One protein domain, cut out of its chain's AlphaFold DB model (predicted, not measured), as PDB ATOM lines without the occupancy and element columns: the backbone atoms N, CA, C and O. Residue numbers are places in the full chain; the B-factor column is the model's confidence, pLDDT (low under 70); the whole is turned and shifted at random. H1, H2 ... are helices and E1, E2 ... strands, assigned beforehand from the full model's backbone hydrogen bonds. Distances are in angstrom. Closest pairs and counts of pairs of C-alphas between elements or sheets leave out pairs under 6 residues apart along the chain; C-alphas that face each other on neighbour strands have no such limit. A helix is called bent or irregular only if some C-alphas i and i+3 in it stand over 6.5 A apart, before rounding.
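This is residues 2 to 30 and 167 to 223 of the 223 residues of an uncharacterized protein of Halobacillus locisalis (UniProt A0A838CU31). Two small antiparallel sheets follow each other along the longest axis: a strongly twisted one of four strands, with the long bent hairpin E4 and E5, and one of three strands, with H1 packed over one face. The strand E5 runs on into E6, from the first sheet to the second. The printed part has 86 residues, with one named helix and seven named strands in the order E1 E2 E3 H1 E4 E5 E6 E7; the sheets run E3 E2 E5 E4 and E1 E6 E7, and the class is mixed, helices and strands. The whole is loose, with a radius of gyration of the C-alphas of 15.8 A, and elongated, spanning 48 by 26 by 18 A.

In the larger sheet, E4, residues 184 to 192, and E5, residues 197 to 205, form a hairpin, with N 188 and O 201 2.8 A apart, within hydrogen-bond range. E4 bends by 59 degrees at residue 187 and E5 by 56 degrees at residue 200. E2, residues 15 to 18, is the antiparallel neighbour of E5, at 128 degrees, with N 17 and O 202 2.8 A apart. E3, residues 24 to 26, is an edge strand and forms a hairpin with E2, with N 16 and O 25 2.7 A apart. In the other sheet, E6, residues 208 to 211, is the inner strand. It is antiparallel to E1, residues 9 to 11, with N 10 and O 210 2.8 A apart, and forms a hairpin with E7, residues 217 to 219, with N 209 and O 218 2.9 A apart. H1, residues 172 to 182, is on this sheet at a height over the sheet of 8.5 A, in two layers, a helix on one face of a sheet. It lies over E1 and E6, slantwise to the strands, at 47 degrees to E1 on the local plane; the closest C-alphas of H1 and E6 are those of Ala 175 and Val 210, 5.9 A apart. H1 is not on the larger sheet. In H1, 5 of 7 O i to N i+4 pairs are within hydrogen-bond range.

E1 begins at C-alpha 9, (0.382, -46.157, -36.150). H1 is 15.4 A from first to last C-alpha, and only just irregular: C-alphas 178 and 181 are 6.9 A apart. E4 is 22.5 A long, from C-alpha 184 at (-7.696, -34.060, -24.697), and E5 is 23.2 A long. E7 ends at C-alpha 219, (1.294, -44.463, -25.641).

The two C-alphas farthest apart, those of Glu 2 and Thr 195, are 50.0 A apart. Residues 31 to 166 are not printed, and C-alphas 30 and 167 are 33.3 A apart across the cut, which lies in the link from E3 to H1. The links that are printed whole are tight. The mean pLDDT of the printed part is 85.7; residues 2 to 3, 28 to 30 and 193 to 194 are under 70.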
ATOM      1  N   GLU A   2      15.789 -55.263 -27.684       52.03
ATOM      2  CA  GLU A   2      14.737 -54.508 -28.373       52.03
ATOM      3  C   GLU A   2      15.050 -54.503 -29.874       52.03
ATOM      4  O   GLU A   2      16.161 -54.170 -30.288       52.03
ATOM      5  N   GLN A   3      14.113 -54.973 -30.698       56.91
ATOM      6  CA  GLN A   3      14.271 -54.933 -32.150       56.91
ATOM      7  C   GLN A   3      13.844 -53.556 -32.652       56.91
ATOM      8  O   GLN A   3      12.669 -53.217 -32.549       56.91
ATOM      9  N   LYS A   4      14.778 -52.806 -33.251       71.50
ATOM     10  CA  LYS A   4      14.493 -51.589 -34.023       71.50
ATOM     11  C   LYS A   4      13.555 -51.930 -35.193       71.50
ATOM     12  O   LYS A   4      13.973 -52.544 -36.180       71.50
ATOM     13  N   LYS A   5      12.269 -51.604 -35.064       78.38
ATOM     14  CA  LYS A   5      11.220 -51.865 -36.065       78.38
ATOM     15  C   LYS A   5      10.402 -50.598 -36.286       78.38
ATOM     16  O   LYS A   5      10.182 -49.853 -35.339       78.38
ATOM     17  N   ILE A   6       9.946 -50.371 -37.512       81.31
ATOM     18  CA  ILE A   6       8.986 -49.299 -37.789       81.31
ATOM     19  C   ILE A   6       7.604 -49.790 -37.351       81.31
ATOM     20  O   ILE A   6       7.163 -50.858 -37.786       81.31
ATOM     21  N   VAL A   7       6.929 -49.031 -36.489       84.44
ATOM     22  CA  VAL A   7       5.566 -49.336 -36.032       84.44
ATOM     23  C   VAL A   7       4.587 -48.428 -36.780       84.44
ATOM     24  O   VAL A   7       4.582 -47.218 -36.551       84.44
ATOM     25  N   PRO A   8       3.770 -48.969 -37.698       88.12
ATOM     26  CA  PRO A   8       2.761 -48.175 -38.378       88.12
ATOM     27  C   PRO A   8       1.659 -47.855 -37.368       88.12
ATOM     28  O   PRO A   8       1.080 -48.771 -36.791       88.12
ATOM     29  N   SER A   9       1.367 -46.576 -37.149       90.56
ATOM     30  CA  SER A   9       0.382 -46.157 -36.150       90.56
ATOM     31  C   SER A   9      -0.500 -45.033 -36.677       90.56
ATOM     32  O   SER A   9      -0.041 -44.177 -37.431       90.56
ATOM     33  N   TYR A  10      -1.761 -45.026 -36.256       91.19
ATOM     34  CA  TYR A  10      -2.655 -43.884 -36.404       91.19
ATOM     35  C   TYR A  10      -2.578 -43.041 -35.133       91.19
ATOM     36  O   TYR A  10      -2.809 -43.556 -34.042       91.19
ATOM     37  N   ALA A  11      -2.274 -41.758 -35.271       91.25
ATOM     38  CA  ALA A  11      -2.242 -40.798 -34.175       91.25
ATOM     39  C   ALA A  11      -2.990 -39.529 -34.588       91.25
ATOM     40  O   ALA A  11      -3.283 -39.326 -35.769       91.25
ATOM     41  N   VAL A  12      -3.309 -38.691 -33.609       88.19
ATOM     42  CA  VAL A  12      -3.944 -37.395 -33.852       88.19
ATOM     43  C   VAL A  12      -2.854 -36.337 -33.888       88.19
ATOM     44  O   VAL A  12      -2.066 -36.229 -32.955       88.19
ATOM     45  N   GLU A  13      -2.790 -35.590 -34.988       83.81
ATOM     46  CA  GLU A  13      -1.929 -34.413 -35.069       83.81
ATOM     47  C   GLU A  13      -2.459 -33.332 -34.120       83.81
ATOM     48  O   GLU A  13      -3.669 -33.096 -34.055       83.81
ATOM     49  N   GLU A  14      -1.560 -32.685 -33.378       87.44
ATOM     50  CA  GLU A  14      -1.933 -31.589 -32.488       87.44
ATOM     51  C   GLU A  14      -2.523 -30.429 -33.311       87.44
ATOM     52  O   GLU A  14      -1.935 -29.978 -34.299       87.44
ATOM     53  N   ILE A  15      -3.696 -29.930 -32.911       90.06
ATOM     54  CA  ILE A  15      -4.355 -28.789 -33.559       90.06
ATOM     55  C   ILE A  15      -4.950 -27.829 -32.527       90.06
ATOM     56  O   ILE A  15      -5.330 -28.209 -31.423       90.06
ATOM     57  N   TYR A  16      -5.106 -26.569 -32.915       89.75
ATOM     58  CA  TYR A  16      -5.885 -25.574 -32.195       89.75
ATOM     59  C   TYR A  16      -7.281 -25.454 -32.801       89.75
ATOM     60  O   TYR A  16      -7.439 -25.290 -34.009       89.75
ATOM     61  N   VAL A  17      -8.302 -25.479 -31.956       91.56
ATOM     62  CA  VAL A  17      -9.707 -25.284 -32.318       91.56
ATOM     63  C   VAL A  17     -10.151 -23.933 -31.772       91.56
ATOM     64  O   VAL A  17      -9.943 -23.647 -30.590       91.56
ATOM     65  N   SER A  18     -10.722 -23.068 -32.609       90.38
ATOM     66  CA  SER A  18     -11.225 -21.773 -32.141       90.38
ATOM     67  C   SER A  18     -12.357 -21.951 -31.126       90.38
ATOM     68  O   SER A  18     -13.108 -22.923 -31.173       90.38
ATOM     69  N   ASN A  19     -12.487 -21.013 -30.185       88.44
ATOM     70  CA  ASN A  19     -13.477 -21.112 -29.105       88.44
ATOM     71  C   ASN A  19     -14.940 -21.118 -29.599       88.44
ATOM     72  O   ASN A  19     -15.832 -21.586 -28.901       88.44
ATOM     73  N   ASP A  20     -15.192 -20.598 -30.798       87.25
ATOM     74  CA  ASP A  20     -16.489 -20.641 -31.483       87.25
ATOM     75  C   ASP A  20     -16.684 -21.909 -32.341       87.25
ATOM     76  O   ASP A  20     -17.721 -22.058 -32.984       87.25
ATOM     77  N   ALA A  21     -15.698 -22.815 -32.360       85.25
ATOM     78  CA  ALA A  21     -15.654 -24.045 -33.150       85.25
ATOM     79  C   ALA A  21     -15.825 -23.848 -34.671       85.25
ATOM     80  O   ALA A  21     -16.176 -24.789 -35.384       85.25
ATOM     81  N   THR A  22     -15.571 -22.643 -35.189       87.81
ATOM     82  CA  THR A  22     -15.716 -22.340 -36.624       87.81
ATOM     83  C   THR A  22     -14.456 -22.624 -37.433       87.81
ATOM     84  O   THR A  22     -14.523 -22.719 -38.659       87.81
ATOM     85  N   SER A  23     -13.305 -22.762 -36.773       85.06
ATOM     86  CA  SER A  23     -12.023 -22.961 -37.437       85.06
ATOM     87  C   SER A  23     -11.096 -23.882 -36.652       85.06
ATOM     88  O   SER A  23     -11.130 -23.949 -35.421       85.06
ATOM     89  N   THR A  24     -10.233 -24.569 -37.392       87.44
ATOM     90  CA  THR A  24      -9.096 -25.301 -36.847       87.44
ATOM     91  C   THR A  24      -7.807 -24.741 -37.420       87.44
ATOM     92  O   THR A  24      -7.775 -24.139 -38.496       87.44
ATOM     93  N   GLN A  25      -6.733 -24.925 -36.672       79.25
ATOM     94  CA  GLN A  25      -5.397 -24.536 -37.057       79.25
ATOM     95  C   GLN A  25      -4.426 -25.669 -36.680       79.25
ATOM     96  O   GLN A  25      -4.470 -26.122 -35.541       79.25
ATOM     97  N   PRO A  26      -3.500 -26.078 -37.562       78.50
ATOM     98  CA  PRO A  26      -2.438 -27.013 -37.200       78.50
ATOM     99  C   PRO A  26      -1.530 -26.472 -36.092       78.50
ATOM    100  O   PRO A  26      -1.188 -25.282 -36.089       78.50
ATOM    101  N   PHE A  27      -1.085 -27.350 -35.194       70.19
ATOM    102  CA  PHE A  27       0.033 -27.039 -34.316       70.19
ATOM    103  C   PHE A  27       1.302 -26.890 -35.152       70.19
ATOM    104  O   PHE A  27       1.720 -27.789 -35.880       70.19
ATOM    105  N   ALA A  28       1.927 -25.724 -35.055       59.44
ATOM    106  CA  ALA A  28       3.220 -25.476 -35.652       59.44
ATOM    107  C   ALA A  28       4.256 -25.385 -34.532       59.44
ATOM    108  O   ALA A  28       4.180 -24.506 -33.677       59.44
ATOM    109  N   ILE A  29       5.232 -26.296 -34.542       44.66
ATOM    110  CA  ILE A  29       6.453 -26.123 -33.754       44.66
ATOM    111  C   ILE A  29       7.255 -25.004 -34.429       44.66
ATOM    112  O   ILE A  29       7.739 -25.182 -35.553       44.66
ATOM    113  N   GLY A  30       7.363 -23.871 -33.738       49.22
ATOM    114  CA  GLY A  30       7.884 -22.613 -34.272       49.22
ATOM    115  C   GLY A  30       6.751 -21.719 -34.770       49.22
ATOM    116  O   GLY A  30       5.779 -22.212 -35.345       49.22
ATOM    117  N   ALA A 167       1.976 -54.472 -42.896       86.69
ATOM    118  CA  ALA A 167       0.823 -53.815 -43.511       86.69
ATOM    119  C   ALA A 167      -0.261 -53.493 -42.468       86.69
ATOM    120  O   ALA A 167      -0.542 -54.317 -41.589       86.69
ATOM    121  N   ALA A 168      -0.889 -52.322 -42.598       88.56
ATOM    122  CA  ALA A 168      -2.040 -51.956 -41.787       88.56
ATOM    123  C   ALA A 168      -3.188 -52.958 -42.003       88.56
ATOM    124  O   ALA A 168      -3.505 -53.324 -43.137       88.56
ATOM    125  N   LYS A 169      -3.792 -53.417 -40.907       93.56
ATOM    126  CA  LYS A 169      -4.961 -54.309 -40.892       93.56
ATOM    127  C   LYS A 169      -6.242 -53.593 -40.485       93.56
ATOM    128  O   LYS A 169      -7.314 -54.105 -40.784       93.56
ATOM    129  N   ILE A 170      -6.129 -52.448 -39.816       92.38
ATOM    130  CA  ILE A 170      -7.274 -51.634 -39.414       92.38
ATOM    131  C   ILE A 170      -7.359 -50.351 -40.241       92.38
ATOM    132  O   ILE A 170      -6.361 -49.818 -40.742       92.38
ATOM    133  N   THR A 171      -8.577 -49.853 -40.374       92.56
ATOM    134  CA  THR A 171      -8.900 -48.608 -41.065       92.56
ATOM    135  C   THR A 171      -8.697 -47.391 -40.162       92.56
ATOM    136  O   THR A 171      -8.734 -47.483 -38.934       92.56
ATOM    137  N   MET A 172      -8.554 -46.217 -40.780       90.94
ATOM    138  CA  MET A 172      -8.493 -44.936 -40.069       90.94
ATOM    139  C   MET A 172      -9.734 -44.697 -39.191       90.94
ATOM    140  O   MET A 172      -9.608 -44.181 -38.084       90.94
ATOM    141  N   GLN A 173     -10.925 -45.109 -39.646       93.62
ATOM    142  CA  GLN A 173     -12.159 -44.959 -38.869       93.62
ATOM    143  C   GLN A 173     -12.146 -45.831 -37.606       93.62
ATOM    144  O   GLN A 173     -12.516 -45.364 -36.533       93.62
ATOM    145  N   GLU A 174     -11.693 -47.083 -37.705       93.31
ATOM    146  CA  GLU A 174     -11.576 -47.974 -36.543       93.31
ATOM    147  C   GLU A 174     -10.547 -47.463 -35.532       93.31
ATOM    148  O   GLU A 174     -10.761 -47.579 -34.326       93.31
ATOM    149  N   ALA A 175      -9.443 -46.881 -36.007       94.25
ATOM    150  CA  ALA A 175      -8.469 -46.230 -35.140       94.25
ATOM    151  C   ALA A 175      -9.062 -44.996 -34.443       94.25
ATOM    152  O   ALA A 175      -8.901 -44.839 -33.235       94.25
ATOM    153  N   TYR A 176      -9.800 -44.158 -35.178       93.81
ATOM    154  CA  TYR A 176     -10.472 -42.983 -34.623       93.81
ATOM    155  C   TYR A 176     -11.450 -43.352 -33.502       93.81
ATOM    156  O   TYR A 176     -11.402 -42.755 -32.428       93.81
ATOM    157  N   GLU A 177     -12.285 -44.378 -33.701       95.19
ATOM    158  CA  GLU A 177     -13.234 -44.826 -32.674       95.19
ATOM    159  C   GLU A 177     -12.549 -45.282 -31.381       95.19
ATOM    160  O   GLU A 177     -13.137 -45.158 -30.308       95.19
ATOM    161  N   LYS A 178     -11.311 -45.782 -31.467       93.56
ATOM    162  CA  LYS A 178     -10.498 -46.159 -30.302       93.56
ATOM    163  C   LYS A 178      -9.795 -44.964 -29.657       93.56
ATOM    164  O   LYS A 178      -9.603 -44.961 -28.447       93.56
ATOM    165  N   LEU A 179      -9.411 -43.959 -30.447       93.50
ATOM    166  CA  LEU A 179      -8.702 -42.771 -29.961       93.50
ATOM    167  C   LEU A 179      -9.623 -41.709 -29.375       93.50
ATOM    168  O   LEU A 179      -9.163 -40.939 -28.536       93.50
ATOM    169  N   LYS A 180     -10.896 -41.650 -29.780       93.00
ATOM    170  CA  LYS A 180     -11.817 -40.567 -29.398       93.00
ATOM    171  C   LYS A 180     -11.884 -40.318 -27.886       93.00
ATOM    172  O   LYS A 180     -11.909 -39.169 -27.467       93.00
ATOM    173  N   ASP A 181     -11.837 -41.382 -27.081       90.75
ATOM    174  CA  ASP A 181     -11.945 -41.307 -25.617       90.75
ATOM    175  C   ASP A 181     -10.611 -40.927 -24.945       90.75
ATOM    176  O   ASP A 181     -10.565 -40.644 -23.751       90.75
ATOM    177  N   THR A 182      -9.519 -40.908 -25.715       91.69
ATOM    178  CA  THR A 182      -8.178 -40.480 -25.282       91.69
ATOM    179  C   THR A 182      -7.861 -39.035 -25.665       91.69
ATOM    180  O   THR A 182      -6.831 -38.506 -25.247       91.69
ATOM    181  N   LEU A 183      -8.723 -38.406 -26.473       93.06
ATOM    182  CA  LEU A 183      -8.549 -37.029 -26.915       93.06
ATOM    183  C   LEU A 183      -8.644 -36.075 -25.730       93.06
ATOM    184  O   LEU A 183      -9.561 -36.140 -24.911       93.06
ATOM    185  N   THR A 184      -7.717 -35.131 -25.685       94.38
ATOM    186  CA  THR A 184      -7.696 -34.060 -24.697       94.38
ATOM    187  C   THR A 184      -7.904 -32.727 -25.394       94.38
ATOM    188  O   THR A 184      -7.343 -32.485 -26.459       94.38
ATOM    189  N   LEU A 185      -8.727 -31.863 -24.796       93.50
ATOM    190  CA  LEU A 185      -8.932 -30.493 -25.253       93.50
ATOM    191  C   LEU A 185      -8.543 -29.536 -24.125       93.50
ATOM    192  O   LEU A 185      -9.256 -29.420 -23.130       93.50
ATOM    193  N   THR A 186      -7.404 -28.862 -24.274       94.06
ATOM    194  CA  THR A 186      -6.851 -27.972 -23.240       94.06
ATOM    195  C   THR A 186      -6.991 -26.508 -23.661       94.06
ATOM    196  O   THR A 186      -6.561 -26.167 -24.760       94.06
ATOM    197  N   PRO A 187      -7.556 -25.610 -22.834       92.94
ATOM    198  CA  PRO A 187      -7.630 -24.192 -23.176       92.94
ATOM    199  C   PRO A 187      -6.231 -23.563 -23.231       92.94
ATOM    200  O   PRO A 187      -5.453 -23.676 -22.284       92.94
ATOM    201  N   VAL A 188      -5.923 -22.876 -24.330       90.06
ATOM    202  CA  VAL A 188      -4.644 -22.198 -24.578       90.06
ATOM    203  C   VAL A 188      -4.859 -20.848 -25.259       90.06
ATOM    204  O   VAL A 188      -5.824 -20.647 -25.995       90.06
ATOM    205  N   TYR A 189      -3.942 -19.911 -25.032       87.75
ATOM    206  CA  TYR A 189      -3.920 -18.637 -25.743       87.75
ATOM    207  C   TYR A 189      -2.972 -18.724 -26.934       87.75
ATOM    208  O   TYR A 189      -1.778 -18.958 -26.767       87.75
ATOM    209  N   VAL A 190      -3.509 -18.499 -28.131       81.62
ATOM    210  CA  VAL A 190      -2.765 -18.563 -29.393       81.62
ATOM    211  C   VAL A 190      -2.647 -17.163 -29.981       81.62
ATOM    212  O   VAL A 190      -3.653 -16.465 -30.137       81.62
ATOM    213  N   TYR A 191      -1.425 -16.736 -30.297       79.19
ATOM    214  CA  TYR A 191      -1.174 -15.433 -30.908       79.19
ATOM    215  C   TYR A 191      -1.654 -15.411 -32.365       79.19
ATOM    216  O   TYR A 191      -1.293 -16.280 -33.156       79.19
ATOM    217  N   ARG A 192      -2.450 -14.404 -32.748       73.25
ATOM    218  CA  ARG A 192      -2.845 -14.169 -34.146       73.25
ATOM    219  C   ARG A 192      -2.280 -12.858 -34.660       73.25
ATOM    220  O   ARG A 192      -2.809 -11.792 -34.338       73.25
ATOM    221  N   GLN A 193      -1.309 -12.949 -35.569       64.31
ATOM    222  CA  GLN A 193      -0.679 -11.785 -36.207       64.31
ATOM    223  C   GLN A 193      -1.669 -10.843 -36.890       64.31
ATOM    224  O   GLN A 193      -1.568  -9.637 -36.715       64.31
ATOM    225  N   GLN A 194      -2.675 -11.389 -37.581       67.06
ATOM    226  CA  GLN A 194      -3.728 -10.610 -38.251       67.06
ATOM    227  C   GLN A 194      -4.419  -9.608 -37.312       67.06
ATOM    228  O   GLN A 194      -4.893  -8.568 -37.753       67.06
ATOM    229  N   THR A 195      -4.480  -9.937 -36.019       75.12
ATOM    230  CA  THR A 195      -5.112  -9.110 -34.985       75.12
ATOM    231  C   THR A 195      -4.118  -8.505 -33.993       75.12
ATOM    232  O   THR A 195      -4.518  -7.675 -33.191       75.12
ATOM    233  N   GLY A 196      -2.852  -8.939 -33.999       75.12
ATOM    234  CA  GLY A 196      -1.847  -8.556 -33.001       75.12
ATOM    235  C   GLY A 196      -2.171  -8.983 -31.560       75.12
ATOM    236  O   GLY A 196      -1.616  -8.426 -30.615       75.12
ATOM    237  N   HIS A 197      -3.083  -9.939 -31.365       79.44
ATOM    238  CA  HIS A 197      -3.598 -10.323 -30.050       79.44
ATOM    239  C   HIS A 197      -3.612 -11.841 -29.853       79.44
ATOM    240  O   HIS A 197      -3.659 -12.615 -30.811       79.44
ATOM    241  N   TYR A 198      -3.590 -12.257 -28.587       84.19
ATOM    242  CA  TYR A 198      -3.800 -13.644 -28.188       84.19
ATOM    243  C   TYR A 198      -5.293 -13.953 -28.095       84.19
ATOM    244  O   TYR A 198      -6.053 -13.209 -27.477       84.19
ATOM    245  N   HIS A 199      -5.701 -15.080 -28.672       84.88
ATOM    246  CA  HIS A 199      -7.084 -15.552 -28.678       84.88
ATOM    247  C   HIS A 199      -7.183 -16.907 -27.989       84.88
ATOM    248  O   HIS A 199      -6.344 -17.781 -28.214       84.88
ATOM    249  N   LEU A 200      -8.232 -17.102 -27.192       91.06
ATOM    250  CA  LEU A 200      -8.508 -18.385 -26.550       91.06
ATOM    251  C   LEU A 200      -8.877 -19.443 -27.603       91.06
ATOM    252  O   LEU A 200      -9.795 -19.236 -28.397       91.06
ATOM    253  N   HIS A 201      -8.162 -20.563 -27.596       91.31
ATOM    254  CA  HIS A 201      -8.403 -21.751 -28.417       91.31
ATOM    255  C   HIS A 201      -8.377 -23.002 -27.524       91.31
ATOM    256  O   HIS A 201      -7.831 -22.982 -26.421       91.31
ATOM    257  N   GLY A 202      -8.955 -24.103 -27.998       92.38
ATOM    258  CA  GLY A 202      -8.752 -25.431 -27.426       92.38
ATOM    259  C   GLY A 202      -7.646 -26.166 -28.179       92.38
ATOM    260  O   GLY A 202      -7.766 -26.381 -29.380       92.38
ATOM    261  N   LYS A 203      -6.575 -26.555 -27.492       92.69
ATOM    262  CA  LYS A 203      -5.527 -27.443 -28.005       92.69
ATOM    263  C   LYS A 203      -6.045 -28.876 -27.963       92.69
ATOM    264  O   LYS A 203      -6.220 -29.415 -26.869       92.69
ATOM    265  N   LEU A 204      -6.344 -29.439 -29.129       92.62
ATOM    266  CA  LEU A 204      -6.746 -30.829 -29.303       92.62
ATOM    267  C   LEU A 204      -5.496 -31.680 -29.519       92.62
ATOM    268  O   LEU A 204      -4.719 -31.415 -30.435       92.62
ATOM    269  N   ASP A 205      -5.322 -32.687 -28.673       92.44
ATOM    270  CA  ASP A 205      -4.117 -33.514 -28.627       92.44
ATOM    271  C   ASP A 205      -4.447 -34.910 -28.066       92.44
ATOM    272  O   ASP A 205      -5.447 -35.081 -27.356       92.44
ATOM    273  N   SER A 206      -3.616 -35.912 -28.352       92.81
ATOM    274  CA  SER A 206      -3.671 -37.222 -27.699       92.81
ATOM    275  C   SER A 206      -2.272 -37.777 -27.476       92.81
ATOM    276  O   SER A 206      -1.477 -37.903 -28.401       92.81
ATOM    277  N   ALA A 207      -2.009 -38.219 -26.245       92.75
ATOM    278  CA  ALA A 207      -0.788 -38.946 -25.898       92.75
ATOM    279  C   ALA A 207      -0.781 -40.401 -26.412       92.75
ATOM    280  O   ALA A 207       0.152 -41.152 -26.121       92.75
ATOM    281  N   HIS A 208      -1.827 -40.819 -27.130       94.19
ATOM    282  CA  HIS A 208      -2.012 -42.187 -27.586       94.19
ATOM    283  C   HIS A 208      -2.018 -42.285 -29.109       94.19
ATOM    284  O   HIS A 208      -2.446 -41.380 -29.827       94.19
ATOM    285  N   ALA A 209      -1.599 -43.446 -29.591       93.56
ATOM    286  CA  ALA A 209      -1.721 -43.867 -30.974       93.56
ATOM    287  C   ALA A 209      -2.349 -45.262 -31.032       93.56
ATOM    288  O   ALA A 209      -2.421 -45.969 -30.029       93.56
ATOM    289  N   VAL A 210      -2.811 -45.677 -32.205       93.94
ATOM    290  CA  VAL A 210      -3.299 -47.038 -32.440       93.94
ATOM    291  C   VAL A 210      -2.362 -47.722 -33.414       93.94
ATOM    292  O   VAL A 210      -2.199 -47.239 -34.534       93.94
ATOM    293  N   ASP A 211      -1.791 -48.857 -33.017       93.06
ATOM    294  CA  ASP A 211      -1.005 -49.702 -33.918       93.06
ATOM    295  C   ASP A 211      -1.888 -50.116 -35.104       93.06
ATOM    296  O   ASP A 211      -2.947 -50.730 -34.951       93.06
ATOM    297  N   ALA A 212      -1.469 -49.760 -36.314       91.50
ATOM    298  CA  ALA A 212      -2.249 -49.968 -37.524       91.50
ATOM    299  C   ALA A 212      -2.351 -51.452 -37.915       91.50
ATOM    300  O   ALA A 212      -3.205 -51.815 -38.726       91.50
ATOM    301  N   HIS A 213      -1.497 -52.322 -37.372       91.56
ATOM    302  CA  HIS A 213      -1.492 -53.761 -37.613       91.56
ATOM    303  C   HIS A 213      -2.261 -54.550 -36.548       91.56
ATOM    304  O   HIS A 213      -3.013 -55.459 -36.899       91.56
ATOM    305  N   THR A 214      -2.073 -54.257 -35.260       91.44
ATOM    306  CA  THR A 214      -2.731 -54.991 -34.158       91.44
ATOM    307  C   THR A 214      -4.044 -54.345 -33.730       91.44
ATOM    308  O   THR A 214      -4.951 -55.030 -33.258       91.44
ATOM    309  N   GLY A 215      -4.179 -53.034 -33.929       90.88
ATOM    310  CA  GLY A 215      -5.289 -52.240 -33.424       90.88
ATOM    311  C   GLY A 215      -5.222 -51.967 -31.921       90.88
ATOM    312  O   GLY A 215      -6.240 -51.574 -31.349       90.88
ATOM    313  N   GLU A 216      -4.083 -52.201 -31.275       92.62
ATOM    314  CA  GLU A 216      -3.866 -51.874 -29.863       92.62
ATOM    315  C   GLU A 216      -3.650 -50.370 -29.681       92.62
ATOM    316  O   GLU A 216      -3.033 -49.720 -30.523       92.62
ATOM    317  N   VAL A 217      -4.169 -49.820 -28.579       92.62
ATOM    318  CA  VAL A 217      -3.901 -48.434 -28.175       92.62
ATOM    319  C   VAL A 217      -2.567 -48.411 -27.433       92.62
ATOM    320  O   VAL A 217      -2.398 -49.119 -26.441       92.62
ATOM    321  N   LEU A 218      -1.634 -47.605 -27.920       92.75
ATOM    322  CA  LEU A 218      -0.272 -47.446 -27.418       92.75
ATOM    323  C   LEU A 218      -0.080 -46.020 -26.901       92.75
ATOM    324  O   LEU A 218      -0.718 -45.098 -27.412       92.75
ATOM    325  N   GLN A 219       0.816 -45.814 -25.935       91.38
ATOM    326  CA  GLN A 219       1.294 -44.463 -25.641       91.38
ATOM    327  C   GLN A 219       2.360 -44.053 -26.652       91.38
ATOM    328  O   GLN A 219       3.226 -44.849 -27.010       91.38
ATOM    329  N   LEU A 220       2.327 -42.791 -27.080       86.44
ATOM    330  CA  LEU A 220       3.334 -42.230 -27.985       86.44
ATOM    331  C   LEU A 220       4.752 -42.272 -27.392       86.44
ATOM    332  O   LEU A 220       5.711 -42.317 -28.148       86.44
ATOM    333  N   SER A 221       4.892 -42.277 -26.061       86.12
ATOM    334  CA  SER A 221       6.184 -42.412 -25.371       86.12
ATOM    335  C   SER A 221       6.823 -43.794 -25.499       86.12
ATOM    336  O   SER A 221       8.013 -43.931 -25.230       86.12
ATOM    337  N   ASP A 222       6.030 -44.804 -25.860       82.00
ATOM    338  CA  ASP A 222       6.456 -46.203 -25.932       82.00
ATOM    339  C   ASP A 222       6.825 -46.621 -27.370       82.00
ATOM    340  O   ASP A 222       7.137 -47.792 -27.615       82.00
ATOM    341  N   LEU A 223       6.752 -45.677 -28.319       75.12
ATOM    342  CA  LEU A 223       7.035 -45.853 -29.746       75.12
ATOM    343  C   LEU A 223       8.445 -45.396 -30.141       75.12
ATOM    344  O   LEU A 223       8.944 -44.392 -29.586       75.12
TER     345      LEU A 223